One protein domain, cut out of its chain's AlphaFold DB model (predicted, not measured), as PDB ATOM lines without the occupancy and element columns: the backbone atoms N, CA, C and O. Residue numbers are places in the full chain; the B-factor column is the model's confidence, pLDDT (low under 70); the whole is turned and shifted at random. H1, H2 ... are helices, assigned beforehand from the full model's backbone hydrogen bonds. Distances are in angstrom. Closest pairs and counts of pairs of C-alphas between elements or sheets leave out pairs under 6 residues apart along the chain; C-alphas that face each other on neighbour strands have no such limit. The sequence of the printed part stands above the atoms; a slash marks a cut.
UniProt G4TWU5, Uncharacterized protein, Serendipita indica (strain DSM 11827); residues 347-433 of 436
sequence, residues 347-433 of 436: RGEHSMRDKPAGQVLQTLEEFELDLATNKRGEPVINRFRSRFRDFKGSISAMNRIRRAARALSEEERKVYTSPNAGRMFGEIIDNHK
ATOM      1  N   ARG A 347     162.815 130.987 133.732       57.44
ATOM      2  CA  ARG A 347     162.678 130.090 132.571       57.44
ATOM      3  C   ARG A 347     161.363 129.312 132.501       57.44
ATOM      4  O   ARG A 347     160.834 129.151 131.413       57.44
ATOM      5  N   GLY A 348     160.863 128.799 133.626       57.84
ATOM      6  CA  GLY A 348     159.696 127.904 133.622       57.84
ATOM      7  C   GLY A 348     158.344 128.611 133.556       57.84
ATOM      8  O   GLY A 348     157.376 128.038 133.076       57.84
ATOM      9  N   GLU A 349     158.273 129.843 134.060       62.34
ATOM     10  CA  GLU A 349     157.045 130.646 134.039       62.34
ATOM     11  C   GLU A 349     156.912 131.426 132.733       62.34
ATOM     12  O   GLU A 349     155.796 131.573 132.245       62.34
ATOM     13  N   HIS A 350     158.023 131.860 132.121       67.44
ATOM     14  CA  HIS A 350     157.993 132.540 130.822       67.44
ATOM     15  C   HIS A 350     157.293 131.715 129.739       67.44
ATOM     16  O   HIS A 350     156.439 132.249 129.045       67.44
ATOM     17  N   SER A 351     157.527 130.399 129.678       74.75
ATOM     18  CA  SER A 351     156.895 129.548 128.657       74.75
ATOM     19  C   SER A 351     155.364 129.485 128.741       74.75
ATOM     20  O   SER A 351     154.725 129.042 127.794       74.75
ATOM     21  N   MET A 352     154.774 129.844 129.884       78.88
ATOM     22  CA  MET A 352     153.323 129.816 130.111       78.88
ATOM     23  C   MET A 352     152.728 131.220 130.163       78.88
ATOM     24  O   MET A 352     151.550 131.380 129.873       78.88
ATOM     25  N   ARG A 353     153.530 132.233 130.512       82.00
ATOM     26  CA  ARG A 353     153.114 133.638 130.524       82.00
ATOM     27  C   ARG A 353     152.655 134.106 129.155       82.00
ATOM     28  O   ARG A 353     151.638 134.781 129.084       82.00
ATOM     29  N   ASP A 354     153.361 133.677 128.115       83.19
ATOM     30  CA  ASP A 354     153.139 134.119 126.739       83.19
ATOM     31  C   ASP A 354     152.121 133.240 125.991       83.19
ATOM     32  O   ASP A 354     152.064 133.246 124.763       83.19
ATOM     33  N   LYS A 355     151.303 132.466 126.715       85.75
ATOM     34  CA  LYS A 355     150.232 131.655 126.129       85.75
ATOM     35  C   LYS A 355     148.860 132.280 126.390       85.75
ATOM     36  O   LYS A 355     148.667 132.863 127.463       85.75
ATOM     37  N   PRO A 356     147.893 132.116 125.468       88.88
ATOM     38  CA  PRO A 356     146.519 132.549 125.690       88.88
ATOM     39  C   PRO A 356     145.950 131.936 126.972       88.88
ATOM     40  O   PRO A 356     146.019 130.717 127.173       88.88
ATOM     41  N   ALA A 357     145.383 132.776 127.838       87.56
ATOM     42  CA  ALA A 357     144.874 132.361 129.140       87.56
ATOM     43  C   ALA A 357     143.829 131.245 129.028       87.56
ATOM     44  O   ALA A 357     143.931 130.249 129.744       87.56
ATOM     45  N   GLY A 358     142.889 131.363 128.085       86.00
ATOM     46  CA  GLY A 358     141.853 130.357 127.850       86.00
ATOM     47  C   GLY A 358     142.422 128.967 127.553       86.00
ATOM     48  O   GLY A 358     142.017 127.991 128.181       86.00
ATOM     49  N   GLN A 359     143.435 128.879 126.685       86.88
ATOM     50  CA  GLN A 359     144.071 127.605 126.330       86.88
ATOM     51  C   GLN A 359     144.788 126.972 127.531       86.88
ATOM     52  O   GLN A 359     144.692 125.763 127.759       86.88
ATOM     53  N   VAL A 360     145.503 127.781 128.320       89.06
ATOM     54  CA  VAL A 360     146.207 127.297 129.516       89.06
ATOM     55  C   VAL A 360     145.214 126.827 130.577       89.06
ATOM     56  O   VAL A 360     145.408 125.754 131.146       89.06
ATOM     57  N   LEU A 361     144.141 127.583 130.821       90.25
ATOM     58  CA  LEU A 361     143.105 127.243 131.801       90.25
ATOM     59  C   LEU A 361     142.349 125.964 131.434       90.25
ATOM     60  O   LEU A 361     142.129 125.131 132.313       90.25
ATOM     61  N   GLN A 362     142.011 125.782 130.157       89.12
ATOM     62  CA  GLN A 362     141.374 124.562 129.661       89.12
ATOM     63  C   GLN A 362     142.300 123.348 129.818       89.12
ATOM     64  O   GLN A 362     141.914 122.327 130.381       89.12
ATOM     65  N   THR A 363     143.566 123.482 129.410       90.50
ATOM     66  CA  THR A 363     144.553 122.396 129.539       90.50
ATOM     67  C   THR A 363     144.814 122.041 131.011       90.50
ATOM     68  O   THR A 363     145.027 120.874 131.348       90.50
ATOM     69  N   LEU A 364     144.796 123.033 131.910       91.00
ATOM     70  CA  LEU A 364     144.908 122.812 133.353       91.00
ATOM     71  C   LEU A 364     143.696 122.070 133.915       91.00
ATOM     72  O   LEU A 364     143.877 121.198 134.758       91.00
ATOM     73  N   GLU A 365     142.487 122.377 133.459       89.06
ATOM     74  CA  GLU A 365     141.267 121.690 133.891       89.06
ATOM     75  C   GLU A 365     141.279 120.211 133.501       89.06
ATOM     76  O   GLU A 365     141.083 119.345 134.354       89.06
ATOM     77  N   GLU A 366     141.625 119.912 132.249       89.00
ATOM     78  CA  GLU A 366     141.800 118.533 131.785       89.00
ATOM     79  C   GLU A 366     142.878 117.786 132.576       89.00
ATOM     80  O   GLU A 366     142.732 116.601 132.881       89.00
ATOM     81  N   PHE A 367     143.968 118.471 132.924       90.31
ATOM     82  CA  PHE A 367     145.036 117.901 133.738       90.31
ATOM     83  C   PHE A 367     144.581 117.594 135.171       90.31
ATOM     84  O   PHE A 367     144.938 116.551 135.716       90.31
ATOM     85  N   GLU A 368     143.795 118.469 135.797       87.81
ATOM     86  CA  GLU A 368     143.259 118.236 137.145       87.81
ATOM     87  C   GLU A 368     142.231 117.092 137.154       87.81
ATOM     88  O   GLU A 368     142.232 116.279 138.081       87.81
ATOM     89  N   LEU A 369     141.417 116.968 136.099       85.69
ATOM     90  CA  LEU A 369     140.503 115.837 135.903       85.69
ATOM     91  C   LEU A 369     141.259 114.509 135.715       85.69
ATOM     92  O   LEU A 369     140.896 113.496 136.317       85.69
ATOM     93  N   ASP A 370     142.344 114.507 134.935       84.00
ATOM     94  CA  ASP A 370     143.225 113.340 134.786       84.00
ATOM     95  C   ASP A 370     143.908 112.981 136.117       84.00
ATOM     96  O   ASP A 370     143.967 111.815 136.498       84.00
ATOM     97  N   LEU A 371     144.348 113.962 136.912       83.25
ATOM     98  CA  LEU A 371     144.886 113.689 138.250       83.25
ATOM     99  C   LEU A 371     143.849 113.074 139.202       83.25
ATOM    100  O   LEU A 371     144.217 112.222 140.013       83.25
ATOM    101  N   ALA A 372     142.585 113.491 139.117       78.31
ATOM    102  CA  ALA A 372     141.511 112.973 139.964       78.31
ATOM    103  C   ALA A 372     141.112 111.533 139.602       78.31
ATOM    104  O   ALA A 372     140.781 110.735 140.479       78.31
ATOM    105  N   THR A 373     141.161 111.186 138.315       73.69
ATOM    106  CA  THR A 373     140.713 109.879 137.805       73.69
ATOM    107  C   THR A 373     141.828 108.831 137.758       73.69
ATOM    108  O   THR A 373     141.557 107.629 137.809       73.69
ATOM    109  N   ASN A 374     143.096 109.246 137.712       63.59
ATOM    110  CA  ASN A 374     144.192 108.374 137.300       63.59
ATOM    111  C   ASN A 374     145.189 108.083 138.446       63.59
ATOM    112  O   ASN A 374     146.169 108.802 138.664       63.59
ATOM    113  N   LYS A 375     144.972 106.963 139.156       59.69
ATOM    114  CA  LYS A 375     145.725 106.522 140.361       59.69
ATOM    115  C   LYS A 375     147.168 106.022 140.118       59.69
ATOM    116  O   LYS A 375     147.792 105.494 141.037       59.69
ATOM    117  N   ARG A 376     147.719 106.109 138.900       57.25
ATOM    118  CA  ARG A 376     149.015 105.471 138.559       57.25
ATOM    119  C   ARG A 376     150.244 106.278 139.006       57.25
ATOM    120  O   ARG A 376     150.209 107.502 139.031       57.25
ATOM    121  N   GLY A 377     151.346 105.582 139.302       63.28
ATOM    122  CA  GLY A 377     152.561 106.088 139.967       63.28
ATOM    123  C   GLY A 377     153.546 106.935 139.148       63.28
ATOM    124  O   GLY A 377     154.728 106.960 139.480       63.28
ATOM    125  N   GLU A 378     153.105 107.621 138.093       75.31
ATOM    126  CA  GLU A 378     153.993 108.529 137.352       75.31
ATOM    127  C   GLU A 378     154.118 109.882 138.082       75.31
ATOM    128  O   GLU A 378     153.100 110.416 138.538       75.31
ATOM    129  N   PRO A 379     155.324 110.477 138.202       83.44
ATOM    130  CA  PRO A 379     155.489 111.773 138.851       83.44
ATOM    131  C   PRO A 379     154.617 112.859 138.208       83.44
ATOM    132  O   PRO A 379     154.678 113.087 137.002       83.44
ATOM    133  N   VAL A 380     153.867 113.597 139.032       85.69
ATOM    134  CA  VAL A 380     152.927 114.656 138.606       85.69
ATOM    135  C   VAL A 380     153.570 115.675 137.656       85.69
ATOM    136  O   VAL A 380     152.936 116.125 136.707       85.69
ATOM    137  N   ILE A 381     154.845 116.013 137.866       85.62
ATOM    138  CA  ILE A 381     155.572 116.943 136.993       85.62
ATOM    139  C   ILE A 381     155.798 116.399 135.578       85.62
ATOM    140  O   ILE A 381     155.799 117.179 134.631       85.62
ATOM    141  N   ASN A 382     155.963 115.086 135.407       85.94
ATOM    142  CA  ASN A 382     156.137 114.485 134.084       85.94
ATOM    143  C   ASN A 382     154.823 114.524 133.304       85.94
ATOM    144  O   ASN A 382     154.820 114.926 132.143       85.94
ATOM    145  N   ARG A 383     153.697 114.247 133.972       86.69
ATOM    146  CA  ARG A 383     152.357 114.431 133.390       86.69
ATOM    147  C   ARG A 383     152.062 115.884 133.049       86.69
ATOM    148  O   ARG A 383     151.496 116.193 132.009       86.69
ATOM    149  N   PHE A 384     152.487 116.803 133.908       89.12
ATOM    150  CA  PHE A 384     152.344 118.221 133.611       89.12
ATOM    151  C   PHE A 384     153.149 118.610 132.365       89.12
ATOM    152  O   PHE A 384     152.646 119.317 131.502       89.12
ATOM    153  N   ARG A 385     154.380 118.103 132.227       88.62
ATOM    154  CA  ARG A 385     155.225 118.320 131.041       88.62
ATOM    155  C   ARG A 385     154.696 117.636 129.782       88.62
ATOM    156  O   ARG A 385     154.940 118.142 128.695       88.62
ATOM    157  N   SER A 386     153.970 116.523 129.889       87.81
ATOM    158  CA  SER A 386     153.366 115.885 128.714       87.81
ATOM    159  C   SER A 386     152.207 116.712 128.148       87.81
ATOM    160  O   SER A 386     152.076 116.818 126.927       87.81
ATOM    161  N   ARG A 387     151.421 117.361 129.022       88.38
ATOM    162  CA  ARG A 387     150.351 118.304 128.647       88.38
ATOM    163  C   ARG A 387     150.894 119.667 128.214       88.38
ATOM    164  O   ARG A 387     150.433 120.238 127.233       88.38
ATOM    165  N   PHE A 388     151.924 120.158 128.896       89.62
ATOM    166  CA  PHE A 388     152.617 121.403 128.576       89.62
ATOM    167  C   PHE A 388     154.034 121.097 128.089       89.62
ATOM    168  O   PHE A 388     154.997 121.266 128.836       89.62
ATOM    169  N   ARG A 389     154.170 120.661 126.827       85.12
ATOM    170  CA  ARG A 389     155.457 120.220 126.244       85.12
ATOM    171  C   ARG A 389     156.585 121.248 126.381       85.12
ATOM    172  O   ARG A 389     157.737 120.882 126.592       85.12
ATOM    173  N   ASP A 390     156.241 122.531 126.344       83.31
ATOM    174  CA  ASP A 390     157.211 123.630 126.438       83.31
ATOM    175  C   ASP A 390     157.571 124.000 127.884       83.31
ATOM    176  O   ASP A 390     158.435 124.848 128.125       83.31
ATOM    177  N   PHE A 391     156.918 123.385 128.873       87.19
ATOM    178  CA  PHE A 391     157.136 123.690 130.278       87.19
ATOM    179  C   PHE A 391     158.462 123.104 130.771       87.19
ATOM    180  O   PHE A 391     158.577 121.941 131.157       87.19
ATOM    181  N   LYS A 392     159.481 123.962 130.846       83.25
ATOM    182  CA  LYS A 392     160.812 123.623 131.385       83.25
ATOM    183  C   LYS A 392     160.974 124.009 132.862       83.25
ATOM    184  O   LYS A 392     162.092 124.109 133.365       83.25
ATOM    185  N   GLY A 393     159.866 124.265 133.561       84.00
ATOM    186  CA  GLY A 393     159.861 124.719 134.949       84.00
ATOM    187  C   GLY A 393     160.053 123.618 135.994       84.00
ATOM    188  O   GLY A 393     160.053 122.416 135.704       84.00
ATOM    189  N   SER A 394     160.223 124.061 137.242       85.50
ATOM    190  CA  SER A 394     160.275 123.209 138.432       85.50
ATOM    191  C   SER A 394     158.873 122.864 138.950       85.50
ATOM    192  O   SER A 394     157.880 123.483 138.561       85.50
ATOM    193  N   ILE A 395     158.795 121.919 139.896       81.12
ATOM    194  CA  ILE A 395     157.545 121.569 140.603       81.12
ATOM    195  C   ILE A 395     156.934 122.817 141.260       81.12
ATOM    196  O   ILE A 395     155.722 123.017 141.227       81.12
ATOM    197  N   SER A 396     157.772 123.698 141.811       80.00
ATOM    198  CA  SER A 396     157.327 124.949 142.425       80.00
ATOM    199  C   SER A 396     156.673 125.897 141.416       80.00
ATOM    200  O   SER A 396     155.650 126.498 141.738       80.00
ATOM    201  N   ALA A 397     157.213 126.004 140.197       82.56
ATOM    202  CA  ALA A 397     156.617 126.809 139.127       82.56
ATOM    203  C   ALA A 397     155.272 126.221 138.661       82.56
ATOM    204  O   ALA A 397     154.291 126.951 138.544       82.56
ATOM    205  N   MET A 398     155.197 124.896 138.500       88.88
ATOM    206  CA  MET A 398     153.953 124.184 138.175       88.88
ATOM    207  C   MET A 398     152.872 124.458 139.228       88.88
ATOM    208  O   MET A 398     151.749 124.829 138.899       88.88
ATOM    209  N   ASN A 399     153.211 124.322 140.511       84.00
ATOM    210  CA  ASN A 399     152.264 124.568 141.596       84.00
ATOM    211  C   ASN A 399     151.832 126.038 141.678       84.00
ATOM    212  O   ASN A 399     150.693 126.302 142.051       84.00
ATOM    213  N   ARG A 400     152.695 126.998 141.317       83.00
ATOM    214  CA  ARG A 400     152.303 128.415 141.212       83.00
ATOM    215  C   ARG A 400     151.278 128.642 140.108       83.00
ATOM    216  O   ARG A 400     150.263 129.269 140.376       83.00
ATOM    217  N   ILE A 401     151.509 128.084 138.923       85.94
ATOM    218  CA  ILE A 401     150.569 128.144 137.793       85.94
ATOM    219  C   ILE A 401     149.210 127.552 138.183       85.94
ATOM    220  O   ILE A 401     148.181 128.192 137.994       85.94
ATOM    221  N   ARG A 402     149.209 126.360 138.797       88.19
ATOM    222  CA  ARG A 402     147.980 125.698 139.262       88.19
ATOM    223  C   ARG A 402     147.235 126.528 140.303       88.19
ATOM    224  O   ARG A 402     146.019 126.636 140.231       88.19
ATOM    225  N   ARG A 403     147.947 127.134 141.260       84.81
ATOM    226  CA  ARG A 403     147.326 128.022 142.257       84.81
ATOM    227  C   ARG A 403     146.735 129.275 141.623       84.81
ATOM    228  O   ARG A 403     145.611 129.606 141.958       84.81
ATOM    229  N   ALA A 404     147.456 129.920 140.710       84.19
ATOM    230  CA  ALA A 404     146.965 131.108 140.014       84.19
ATOM    231  C   ALA A 404     145.682 130.805 139.224       84.19
ATOM    232  O   ALA A 404     144.739 131.578 139.278       84.19
ATOM    233  N   ALA A 405     145.607 129.642 138.569       86.00
ATOM    234  CA  ALA A 405     144.395 129.208 137.875       86.00
ATOM    235  C   ALA A 405     143.227 128.876 138.822       86.00
ATOM    236  O   ALA A 405     142.086 129.185 138.505       86.00
ATOM    237  N   ARG A 406     143.500 128.243 139.974       84.56
ATOM    238  CA  ARG A 406     142.475 127.883 140.975       84.56
ATOM    239  C   ARG A 406     141.943 129.074 141.768       84.56
ATOM    240  O   ARG A 406     140.890 128.955 142.377       84.56
ATOM    241  N   ALA A 407     142.708 130.156 141.832       84.50
ATOM    242  CA  ALA A 407     142.344 131.337 142.598       84.50
ATOM    243  C   ALA A 407     141.412 132.290 141.827       84.50
ATOM    244  O   ALA A 407     140.845 133.184 142.444       84.50
ATOM    245  N   LEU A 408     141.214 132.054 140.524       83.38
ATOM    246  CA  LEU A 408     140.225 132.763 139.717       83.38
ATOM    247  C   LEU A 408     138.801 132.399 140.144       83.38
ATOM    248  O   LEU A 408     138.477 131.214 140.282       83.38
ATOM    249  N   SER A 409     137.937 133.407 140.265       83.00
ATOM    250  CA  SER A 409     136.494 133.191 140.399       83.00
ATOM    251  C   SER A 409     135.892 132.645 139.098       83.00
ATOM    252  O   SER A 409     136.511 132.689 138.031       83.00
ATOM    253  N   GLU A 410     134.662 132.128 139.151       81.38
ATOM    254  CA  GLU A 410     133.987 131.621 137.951       81.38
ATOM    255  C   GLU A 410     133.742 132.739 136.918       81.38
ATOM    256  O   GLU A 410     133.864 132.524 135.709       81.38
ATOM    257  N   GLU A 411     133.457 133.953 137.390       81.56
ATOM    258  CA  GLU A 411     133.277 135.156 136.578       81.56
ATOM    259  C   GLU A 411     134.587 135.580 135.910       81.56
ATOM    260  O   GLU A 411     134.614 135.814 134.702       81.56
ATOM    261  N   GLU A 412     135.691 135.617 136.659       82.44
ATOM    262  CA  GLU A 412     137.011 135.930 136.104       82.44
ATOM    263  C   GLU A 412     137.437 134.877 135.081       82.44
ATOM    264  O   GLU A 412     137.947 135.202 134.007       82.44
ATOM    265  N   ARG A 413     137.167 133.602 135.369       82.50
ATOM    266  CA  ARG A 413     137.474 132.498 134.462       82.50
ATOM    267  C   ARG A 413     136.747 132.658 133.129       82.50
ATOM    268  O   ARG A 413     137.395 132.513 132.097       82.50
ATOM    269  N   LYS A 414     135.463 133.046 133.137       81.62
ATOM    270  CA  LYS A 414     134.677 133.360 131.923       81.62
ATOM    271  C   LYS A 414     135.275 134.518 131.123       81.62
ATOM    272  O   LYS A 414     135.262 134.479 129.894       81.62
ATOM    273  N   VAL A 415     135.844 135.521 131.794       82.56
ATOM    274  CA  VAL A 415     136.541 136.633 131.125       82.56
ATOM    275  C   VAL A 415     137.793 136.145 130.394       82.56
ATOM    276  O   VAL A 415     138.047 136.607 129.288       82.56
ATOM    277  N   TYR A 416     138.550 135.201 130.961       79.94
ATOM    278  CA  TYR A 416     139.770 134.667 130.337       79.94
ATOM    279  C   TYR A 416     139.530 133.540 129.320       79.94
ATOM    280  O   TYR A 416     140.406 133.286 128.493       79.94
ATOM    281  N   THR A 417     138.384 132.857 129.369       79.38
ATOM    282  CA  THR A 417     138.013 131.787 128.421       79.38
ATOM    283  C   THR A 417     137.097 132.256 127.291       79.38
ATOM    284  O   THR A 417     136.828 131.486 126.371       79.38
ATOM    285  N   SER A 418     136.632 133.508 127.328       78.75
ATOM    286  CA  SER A 418     135.828 134.091 126.254       78.75
ATOM    287  C   SER A 418     136.593 134.072 124.915       78.75
ATOM    288  O   SER A 418     137.790 134.371 124.907       78.75
ATOM    289  N   PRO A 419     135.934 133.787 123.772       59.78
ATOM    290  CA  PRO A 419     136.577 133.681 122.453       59.78
ATOM    291  C   PRO A 419     137.393 134.913 122.027       59.78
ATOM    292  O   PRO A 419     138.282 134.801 121.190       59.78
ATOM    293  N   ASN A 420     137.111 136.078 122.622       57.06
ATOM    294  CA  ASN A 420     137.781 137.351 122.336       57.06
ATOM    295  C   ASN A 420     138.809 137.758 123.405       57.06
ATOM    296  O   ASN A 420     139.367 138.856 123.354       57.06
ATOM    297  N   ALA A 421     139.060 136.906 124.397       63.34
ATOM    298  CA  ALA A 421     140.023 137.165 125.451       63.34
ATOM    299  C   ALA A 421     141.443 136.893 124.937       63.34
ATOM    300  O   ALA A 421     142.055 135.876 125.249       63.34
ATOM    301  N   GLY A 422     142.006 137.836 124.180       68.31
ATOM    302  CA  GLY A 422     143.431 137.858 123.815       68.31
ATOM    303  C   GLY A 422     144.374 138.076 125.007       68.31
ATOM    304  O   GLY A 422     145.480 138.573 124.829       68.31
ATOM    305  N   ARG A 423     143.925 137.766 126.230       83.12
ATOM    306  CA  ARG A 423     144.674 137.969 127.465       83.12
ATOM    307  C   ARG A 423     145.668 136.847 127.666       83.12
ATOM    308  O   ARG A 423     145.368 135.663 127.478       83.12
ATOM    309  N   MET A 424     146.854 137.237 128.092       86.50
ATOM    310  CA  MET A 424     147.955 136.313 128.291       86.50
ATOM    311  C   MET A 424     147.856 135.713 129.689       86.50
ATOM    312  O   MET A 424     147.527 136.404 130.655       86.50
ATOM    313  N   PHE A 425     148.167 134.427 129.846       85.25
ATOM    314  CA  PHE A 425     148.100 133.780 131.161       85.25
ATOM    315  C   PHE A 425     149.052 134.434 132.181       85.25
ATOM    316  O   PHE A 425     148.838 134.354 133.392       85.25
ATOM    317  N   GLY A 426     150.091 135.132 131.710       81.94
ATOM    318  CA  GLY A 426     150.954 135.943 132.562       81.94
ATOM    319  C   GLY A 426     150.215 137.018 133.360       81.94
ATOM    320  O   GLY A 426     150.597 137.259 134.503       81.94
ATOM    321  N   GLU A 427     149.126 137.573 132.824       81.44
ATOM    322  CA  GLU A 427     148.283 138.554 133.518       81.44
ATOM    323  C   GLU A 427     147.613 137.944 134.754       81.44
ATOM    324  O   GLU A 427     147.580 138.567 135.808       81.44
ATOM    325  N   ILE A 428     147.164 136.687 134.673       79.38
ATOM    326  CA  ILE A 428     146.593 135.958 135.819       79.38
ATOM    327  C   ILE A 428     147.660 135.726 136.896       79.38
ATOM    328  O   ILE A 428     147.406 135.901 138.089       79.38
ATOM    329  N   ILE A 429     148.878 135.353 136.484       74.38
ATOM    330  CA  ILE A 429     149.997 135.125 137.413       74.38
ATOM    331  C   ILE A 429     150.390 136.424 138.130       74.38
ATOM    332  O   ILE A 429     150.768 136.374 139.301       74.38
ATOM    333  N   ASP A 430     150.358 137.561 137.434       77.69
ATOM    334  CA  ASP A 430     150.793 138.851 137.972       77.69
ATOM    335  C   ASP A 430     149.695 139.577 138.764       77.69
ATOM    336  O   ASP A 430     150.003 140.141 139.815       77.69
ATOM    337  N   ASN A 431     148.419 139.461 138.384       68.81
ATOM    338  CA  ASN A 431     147.298 140.003 139.164       68.81
ATOM    339  C   ASN A 431     147.205 139.357 140.556       68.81
ATOM    340  O   ASN A 431     146.981 140.042 141.552       68.81
ATOM    341  N   HIS A 432     147.524 138.065 140.664       61.47
ATOM    342  CA  HIS A 432     147.614 137.375 141.954       61.47
ATOM    343  C   HIS A 432     148.868 137.696 142.784       61.47
ATOM    344  O   HIS A 432     148.994 137.208 143.907       61.47
ATOM    345  N   LYS A 433     149.801 138.510 142.271       54.59
ATOM    346  CA  LYS A 433     150.913 139.064 143.065       54.59
ATOM    347  C   LYS A 433     150.612 140.452 143.636       54.59
ATOM    348  O   LYS A 433     151.355 140.885 144.510       54.59
TER     349      LYS A 433
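AT A GLANCE: This is residues 347 to 433 of the 436 residues of an uncharacterized protein of Serendipita indica (strain DSM 11827) (UniProt G4TWU5). Six helices crossing one another form a compact cluster, in which the longest, H2, and H4 are set as a wide V that narrows near Leu 361 and Ala 405, with H3 toward its open end. H5 and H6 gather at the narrow end, where both pack on the first part of H2; H6 also packs on H1 and on the later part of H4. The turn from H2 to H3 sticks out at the other end with residues 372 to 379, of which 372 and 373 belong to H2. The printed part has 87 residues, with H1 to H6 in that order along the chain, no named strand and the class all helix. Its radius of gyration of the C-alphas is 12.6 A, and the C-alphas span 37 by 28 by 21 A.

IN THESE COORDINATES: H1 is residues 347 to 353 and begins at C-alpha 347, at (162.678, 130.090, 132.571). After a tight link of 3 residues comes H2, residues 357 to 373, which is 24.5 A from first to last C-alpha and ends at (140.713, 109.879, 137.805). A short link of 6 residues precedes H3, residues 380 to 387. A short link of 7 residues follows, then H4, residues 395 to 406, 16.3 A long. A tight link of 3 residues separates it from H5, residues 410 to 417. After a short link of 7 residues, H6, residues 425 to 433, is 13.3 A long and ends at C-alpha 433, at (150.913, 139.064, 143.065).

HOW THE PARTS SIT: H2 and H4 each touch four other helices. They only just touch each other, with 3 pairs of C-alphas within 8 A, at 74 degrees, about perpendicular; the closest C-alphas are those of Leu 361 and Ala 405, 6.5 A apart. H3 only just touches H2, also with 3 pairs, at a steep tilt of 50 degrees, opposite ways, closest at the C-alphas of Thr 363 and Arg 387, 7.2 A. H3 also only just touches H4, with 3 pairs, closest at Ile 381 and Ile 395, whose C-alphas are 6.2 A apart. H5 touches H2, which meets it with residues 357 to 361 alone, at a steep tilt of 62 degrees, opposite ways; the closest C-alphas, of Gly 358 and Thr 417, are 4.1 A apart. H2 and H6 touch only at their ends, closest at the C-alphas of Ala 357 and Phe 425, 4.1 A. H4 touches H6 with residues 401 to 405 alone, at 88 degrees, about perpendicular, closest at the C-alphas of Ala 404 and Ile 429, 5.7 A. H1 touches H6, closest at the C-alphas of Arg 353 and Gly 426, 3.8 A. H1 and H4 only just touch, with 3 pairs, at a shallow tilt of 18 degrees, the same way; their closest C-alphas, of Glu 349 and Ala 397, are 6.4 A apart. H5 and H6 are near each other, while H3 is apart from H1, H5 and H6. In H2, H3, H4 and H5 every O i to N i+4 pair is within hydrogen-bond range; H6 has 4 of 5, and H1 has 1 of 3 beside 2 of 4 O i to N i+3 pairs.

THE WHOLE: The two C-alphas farthest apart are those of Gly 377 and Asn 420, 38.8 A. Without residues 372 to 379, which stand free, the body of 79 residues spans 30 by 26 by 19 A. The printed part has no cut and no long link. The mean pLDDT of the printed part is 80.3; residues 347 to 350, 374 to 377, 419 to 422 and 431 to 433 are under 70.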